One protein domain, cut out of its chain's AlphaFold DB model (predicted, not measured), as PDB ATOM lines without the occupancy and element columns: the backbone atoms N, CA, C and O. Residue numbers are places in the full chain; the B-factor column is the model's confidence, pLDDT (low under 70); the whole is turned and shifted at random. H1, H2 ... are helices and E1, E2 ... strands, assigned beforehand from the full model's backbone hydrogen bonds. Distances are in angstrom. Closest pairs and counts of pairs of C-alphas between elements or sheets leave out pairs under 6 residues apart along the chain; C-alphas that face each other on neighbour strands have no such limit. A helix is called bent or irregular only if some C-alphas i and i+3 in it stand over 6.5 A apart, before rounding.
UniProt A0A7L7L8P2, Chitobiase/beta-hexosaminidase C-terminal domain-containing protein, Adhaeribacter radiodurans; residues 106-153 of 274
ATOM      1  N   PRO A 106      41.124  34.698 -48.176       94.12
ATOM      2  CA  PRO A 106      41.082  35.967 -47.463       94.12
ATOM      3  C   PRO A 106      39.990  35.972 -46.391       94.12
ATOM      4  O   PRO A 106      38.980  35.277 -46.517       94.12
ATOM      5  N   ALA A 107      40.122  36.868 -45.410       92.19
ATOM      6  CA  ALA A 107      39.097  37.097 -44.387       92.19
ATOM      7  C   ALA A 107      37.722  37.481 -44.960       92.19
ATOM      8  O   ALA A 107      36.684  37.186 -44.373       92.19
ATOM      9  N   ASN A 108      37.709  38.136 -46.126       92.44
ATOM     10  CA  ASN A 108      36.502  38.570 -46.821       92.44
ATOM     11  C   ASN A 108      36.418  37.913 -48.197       92.44
ATOM     12  O   ASN A 108      37.211  38.234 -49.084       92.44
ATOM     13  N   ILE A 109      35.422  37.052 -48.406       90.75
ATOM     14  CA  ILE A 109      35.171  36.435 -49.711       90.75
ATOM     15  C   ILE A 109      34.035  37.196 -50.416       90.75
ATOM     16  O   ILE A 109      32.934  37.290 -49.870       90.75
ATOM     17  N   PRO A 110      34.240  37.725 -51.639       89.12
ATOM     18  CA  PRO A 110      33.212  38.472 -52.357       89.12
ATOM     19  C   PRO A 110      31.858  37.748 -52.460       89.12
ATOM     20  O   PRO A 110      31.732  36.588 -52.872       89.12
ATOM     21  N   GLY A 111      30.810  38.467 -52.064       87.19
ATOM     22  CA  GLY A 111      29.428  37.997 -52.043       87.19
ATOM     23  C   GLY A 111      29.112  36.951 -50.971       87.19
ATOM     24  O   GLY A 111      27.982  36.481 -50.954       87.19
ATOM     25  N   TRP A 112      30.068  36.536 -50.137       88.25
ATOM     26  CA  TRP A 112      29.776  35.754 -48.935       88.25
ATOM     27  C   TRP A 112      29.470  36.691 -47.765       88.25
ATOM     28  O   TRP A 112      30.018  37.794 -47.700       88.25
ATOM     29  N   PRO A 113      28.580  36.287 -46.851       86.12
ATOM     30  CA  PRO A 113      28.215  37.117 -45.715       86.12
ATOM     31  C   PRO A 113      29.372  37.228 -44.724       86.12
ATOM     32  O   PRO A 113      29.998  36.228 -44.398       86.12
ATOM     33  N   ASN A 114      29.619  38.420 -44.191       87.31
ATOM     34  CA  ASN A 114      30.589  38.627 -43.119       87.31
ATOM     35  C   ASN A 114      29.913  39.300 -41.913       87.31
ATOM     36  O   ASN A 114      30.096  40.487 -41.642       87.31
ATOM     37  N   ASN A 115      29.046  38.540 -41.242       86.06
ATOM     38  CA  ASN A 115      28.218  39.051 -40.153       86.06
ATOM     39  C   ASN A 115      29.044  39.310 -38.885       86.06
ATOM     40  O   ASN A 115      30.003  38.596 -38.578       86.06
ATOM     41  N   VAL A 116      28.625  40.320 -38.121       87.19
ATOM     42  CA  VAL A 116      29.203  40.675 -36.822       87.19
ATOM     43  C   VAL A 116      28.276  40.192 -35.714       87.19
ATOM     44  O   VAL A 116      27.091  40.519 -35.685       87.19
ATOM     45  N   TYR A 117      28.830  39.439 -34.773       82.12
ATOM     46  CA  TYR A 117      28.111  38.828 -33.667       82.12
ATOM     47  C   TYR A 117      28.537  39.450 -32.343       82.12
ATOM     48  O   TYR A 117      29.725  39.654 -32.086       82.12
ATOM     49  N   ALA A 118      27.569  39.701 -31.461       81.69
ATOM     50  CA  ALA A 118      27.868  40.036 -30.077       81.69
ATOM     51  C   ALA A 118      28.491  38.823 -29.375       81.69
ATOM     52  O   ALA A 118      27.993  37.696 -29.453       81.69
ATOM     53  N   THR A 119      29.591  39.052 -28.673       78.44
ATOM     54  CA  THR A 119      30.215  38.050 -27.810       78.44
ATOM     55  C   THR A 119      29.678  38.186 -26.389       78.44
ATOM     56  O   THR A 119      29.028  39.164 -26.033       78.44
ATOM     57  N   ASN A 120      29.991  37.216 -25.532       72.62
ATOM     58  CA  ASN A 120      29.603  37.260 -24.120       72.62
ATOM     59  C   ASN A 120      30.417  38.281 -23.288       72.62
ATOM     60  O   ASN A 120      30.300  38.292 -22.062       72.62
ATOM     61  N   SER A 121      31.262  39.100 -23.922       73.94
ATOM     62  CA  SER A 121      32.034  40.174 -23.290       73.94
ATOM     63  C   SER A 121      31.288  41.503 -23.419       73.94
ATOM     64  O   SER A 121      30.705  41.778 -24.467       73.94
ATOM     65  N   VAL A 122      31.326  42.355 -22.388       79.50
ATOM     66  CA  VAL A 122      30.703  43.693 -22.432       79.50
ATOM     67  C   VAL A 122      31.280  44.489 -23.606       79.50
ATOM     68  O   VAL A 122      32.474  44.773 -23.629       79.50
ATOM     69  N   GLY A 123      30.438  44.804 -24.596       82.25
ATOM     70  CA  GLY A 123      30.834  45.520 -25.815       82.25
ATOM     71  C   GLY A 123      31.712  44.727 -26.794       82.25
ATOM     72  O   GLY A 123      32.165  45.294 -27.781       82.25
ATOM     73  N   GLY A 124      31.969  43.438 -26.549       83.12
ATOM     74  CA  GLY A 124      32.817  42.626 -27.419       83.12
ATOM     75  C   GLY A 124      32.050  42.088 -28.621       83.12
ATOM     76  O   GLY A 124      30.991  41.479 -28.454       83.12
ATOM     77  N   THR A 125      32.613  42.223 -29.816       87.50
ATOM     78  CA  THR A 125      32.073  41.658 -31.057       87.50
ATOM     79  C   THR A 125      33.057  40.681 -31.697       87.50
ATOM     80  O   THR A 125      34.255  40.709 -31.419       87.50
ATOM     81  N   ALA A 126      32.537  39.781 -32.526       83.75
ATOM     82  CA  ALA A 126      33.317  38.889 -33.372       83.75
ATOM     83  C   ALA A 126      32.749  38.928 -34.792       83.75
ATOM     84  O   ALA A 126      31.536  38.868 -34.975       83.75
ATOM     85  N   THR A 127      33.624  39.021 -35.781       87.50
ATOM     86  CA  THR A 127      33.270  39.121 -37.203       87.50
ATOM     87  C   THR A 127      33.549  37.783 -37.876       87.50
ATOM     88  O   THR A 127      34.504  37.107 -37.488       87.50
ATOM     89  N   HIS A 128      32.694  37.349 -38.804       84.44
ATOM     90  CA  HIS A 128      32.851  36.054 -39.470       84.44
ATOM     91  C   HIS A 128      34.094  36.042 -40.356       84.44
ATOM     92  O   HIS A 128      34.099  36.546 -41.472       84.44
ATOM     93  N   ASP A 129      35.155  35.435 -39.848       86.19
ATOM     94  CA  ASP A 129      36.422  35.361 -40.550       86.19
ATOM     95  C   ASP A 129      36.531  34.057 -41.348       86.19
ATOM     96  O   ASP A 129      36.425  32.962 -40.787       86.19
ATOM     97  N   TYR A 130      36.720  34.188 -42.662       89.69
ATOM     98  CA  TYR A 130      36.980  33.063 -43.558       89.69
ATOM     99  C   TYR A 130      38.476  32.786 -43.731       89.69
ATOM    100  O   TYR A 130      38.829  31.813 -44.392       89.69
ATOM    101  N   GLU A 131      39.366  33.615 -43.192       93.38
ATOM    102  CA  GLU A 131      40.794  33.509 -43.449       93.38
ATOM    103  C   GLU A 131      41.373  32.189 -42.927       93.38
ATOM    104  O   GLU A 131      41.089  31.739 -41.812       93.38
ATOM    105  N   MET A 132      42.240  31.571 -43.727       93.00
ATOM    106  CA  MET A 132      43.203  30.631 -43.166       93.00
ATOM    107  C   MET A 132      44.275  31.443 -42.438       93.00
ATOM    108  O   MET A 132      45.103  32.071 -43.088       93.00
ATOM    109  N   ASP A 133      44.238  31.424 -41.101       91.50
ATOM    110  CA  ASP A 133      45.032  32.305 -40.230       91.50
ATOM    111  C   ASP A 133      46.498  32.477 -40.709       91.50
ATOM    112  O   ASP A 133      47.282  31.514 -40.661       91.50
ATOM    113  N   PRO A 134      46.906  33.697 -41.124       93.06
ATOM    114  CA  PRO A 134      48.250  34.007 -41.599       93.06
ATOM    115  C   PRO A 134      49.348  33.687 -40.588       93.06
ATOM    116  O   PRO A 134      50.468  33.368 -40.991       93.06
ATOM    117  N   GLN A 135      49.056  33.750 -39.285       92.88
ATOM    118  CA  GLN A 135      50.010  33.401 -38.232       92.88
ATOM    119  C   GLN A 135      50.288  31.899 -38.184       92.88
ATOM    120  O   GLN A 135      51.352  31.499 -37.714       92.88
ATOM    121  N   VAL A 136      49.357  31.075 -38.673       91.19
ATOM    122  CA  VAL A 136      49.523  29.625 -38.811       91.19
ATOM    123  C   VAL A 136      50.154  29.298 -40.159       91.19
ATOM    124  O   VAL A 136      51.173  28.606 -40.192       91.19
ATOM    125  N   VAL A 137      49.602  29.817 -41.263       94.69
ATOM    126  CA  VAL A 137      50.060  29.434 -42.610       94.69
ATOM    127  C   VAL A 137      51.463  29.928 -42.947       94.69
ATOM    128  O   VAL A 137      52.194  29.235 -43.652       94.69
ATOM    129  N   ASN A 138      51.885  31.065 -42.386       93.94
ATOM    130  CA  ASN A 138      53.229  31.611 -42.598       93.94
ATOM    131  C   ASN A 138      54.229  31.206 -41.506       93.94
ATOM    132  O   ASN A 138      55.397  31.593 -41.570       93.94
ATOM    133  N   ASN A 139      53.808  30.439 -40.494       95.75
ATOM    134  CA  ASN A 139      54.709  30.022 -39.427       95.75
ATOM    135  C   ASN A 139      55.769  29.059 -39.968       95.75
ATOM    136  O   ASN A 139      55.426  27.985 -40.458       95.75
ATOM    137  N   SER A 140      57.051  29.383 -39.813       96.00
ATOM    138  CA  SER A 140      58.149  28.542 -40.309       96.00
ATOM    139  C   SER A 140      58.164  27.125 -39.724       96.00
ATOM    140  O   SER A 140      58.715  26.227 -40.350       96.00
ATOM    141  N   ALA A 141      57.572  26.909 -38.544       94.12
ATOM    142  CA  ALA A 141      57.475  25.584 -37.935       94.12
ATOM    143  C   ALA A 141      56.423  24.683 -38.607       94.12
ATOM    144  O   ALA A 141      56.545  23.463 -38.536       94.12
ATOM    145  N   TYR A 142      55.394  25.263 -39.238       89.50
ATOM    146  CA  TYR A 142      54.225  24.517 -39.724       89.50
ATOM    147  C   TYR A 142      53.989  24.649 -41.226       89.50
ATOM    148  O   TYR A 142      53.448  23.721 -41.823       89.50
ATOM    149  N   SER A 143      54.401  25.757 -41.847       93.19
ATOM    150  CA  SER A 143      54.061  26.130 -43.228       93.19
ATOM    151  C   SER A 143      54.400  25.043 -44.253       93.19
ATOM    152  O   SER A 143      53.591  24.751 -45.133       93.19
ATOM    153  N   GLY A 144      55.539  24.362 -44.091       94.25
ATOM    154  CA  GLY A 144      55.956  23.251 -44.956       94.25
ATOM    155  C   GLY A 144      55.127  21.967 -44.809       94.25
ATOM    156  O   GLY A 144      55.175  21.111 -45.685       94.25
ATOM    157  N   MET A 145      54.355  21.822 -43.729       94.69
ATOM    158  CA  MET A 145      53.591  20.609 -43.412       94.69
ATOM    159  C   MET A 145      52.088  20.754 -43.660       94.69
ATOM    160  O   MET A 145      51.374  19.754 -43.616       94.69
ATOM    161  N   ILE A 146      51.571  21.961 -43.921       94.06
ATOM    162  CA  ILE A 146      50.117  22.193 -43.895       94.06
ATOM    163  C   ILE A 146      49.390  21.404 -44.982       94.06
ATOM    164  O   ILE A 146      48.409  20.732 -44.679       94.06
ATOM    165  N   LYS A 147      49.886  21.407 -46.226       95.25
ATOM    166  CA  LYS A 147      49.255  20.642 -47.317       95.25
ATOM    167  C   LYS A 147      49.211  19.140 -47.015       95.25
ATOM    168  O   LYS A 147      48.190  18.489 -47.241       95.25
ATOM    169  N   GLN A 148      50.293  18.601 -46.450       94.31
ATOM    170  CA  GLN A 148      50.342  17.213 -45.993       94.31
ATOM    171  C   GLN A 148      49.340  16.977 -44.855       94.31
ATOM    172  O   GLN A 148      48.596  16.002 -44.880       94.31
ATOM    173  N   GLY A 149      49.260  17.893 -43.889       92.12
ATOM    174  CA  GLY A 149      48.293  17.828 -42.795       92.12
ATOM    175  C   GLY A 149      46.846  17.798 -43.295       92.12
ATOM    176  O   GLY A 149      46.082  16.921 -42.903       92.12
ATOM    177  N   MET A 150      46.487  18.688 -44.223       91.44
ATOM    178  CA  MET A 150      45.135  18.779 -44.794       91.44
ATOM    179  C   MET A 150      44.720  17.523 -45.572       91.44
ATOM    180  O   MET A 150      43.542  17.184 -45.593       91.44
ATOM    181  N   THR A 151      45.674  16.818 -46.183       94.19
ATOM    182  CA  THR A 151      45.416  15.591 -46.960       94.19
ATOM    183  C   THR A 151      45.576  14.306 -46.144       94.19
ATOM    184  O   THR A 151      45.146  13.241 -46.581       94.19
ATOM    185  N   SER A 152      46.145  14.391 -44.937       92.00
ATOM    186  CA  SER A 152      46.361  13.240 -44.045       92.00
ATOM    187  C   SER A 152      45.097  12.735 -43.343       92.00
ATOM    188  O   SER A 152      45.100  11.640 -42.782       92.00
ATOM    189  N   ILE A 153      44.012  13.511 -43.379       89.12
ATOM    190  CA  ILE A 153      42.711  13.158 -42.805       89.12
ATOM    191  C   ILE A 153      41.605  13.290 -43.859       89.12
ATOM    192  O   ILE A 153      41.774  14.022 -44.837       89.12
TER     193      ILE A 153
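Overview. This is residues 106 to 153 of the 274 residues of the protein "Chitobiase/beta-hexosaminidase C-terminal domain-containing protein" of Adhaeribacter radiodurans (UniProt A0A7L7L8P2). With little regular structure, the domain is a strung-out chain, with a small hairpin of two antiparallel strands, E1 and E2, toward one end of its longest axis and two helices, H1 and H2, toward the other; residues 147 to 153 stick out. The 48 printed residues hold E1, E2, H1, H2 in that order, a mixed class with 19 residues in named elements. It is only just extended, close to loose: radius of gyration of the C-alphas 14.8 A, spans 38 by 27 by 20 A.

Arrangement. E1, residues 116 to 118, and E2, residues 125 to 127, form a hairpin at 153 degrees; N 117 and O 126 are within hydrogen-bond range at 2.8 A. H1, residues 134 to 137, and H2, residues 143 to 151, only just touch, only at the corner, with 3 pairs of C-alphas within 8 A; the closest, of Val 137 and Ser 143, are 5.2 A apart. E1 is apart from both helices, E2 from H2. H2 has 3 of 5 O i to N i+4 pairs within range; H1 is too short for one.

Along the chain. E1, 6.9 A long, begins at C-alpha 116 (29.203, 40.675, -36.822); E2 is 6.8 A and H1 5.0 A. H2, 14.1 A, ends at C-alpha 151 (45.416, 15.591, -46.960); it is irregular, C-alphas 144 and 147 being 7.6 A apart.

Size, cuts and confidence. The C-alphas farthest apart, of Val 122 and Gln 148, are 40.5 A apart. The printed part has no cut, no link is long, and no printed residue is under 70 in pLDDT.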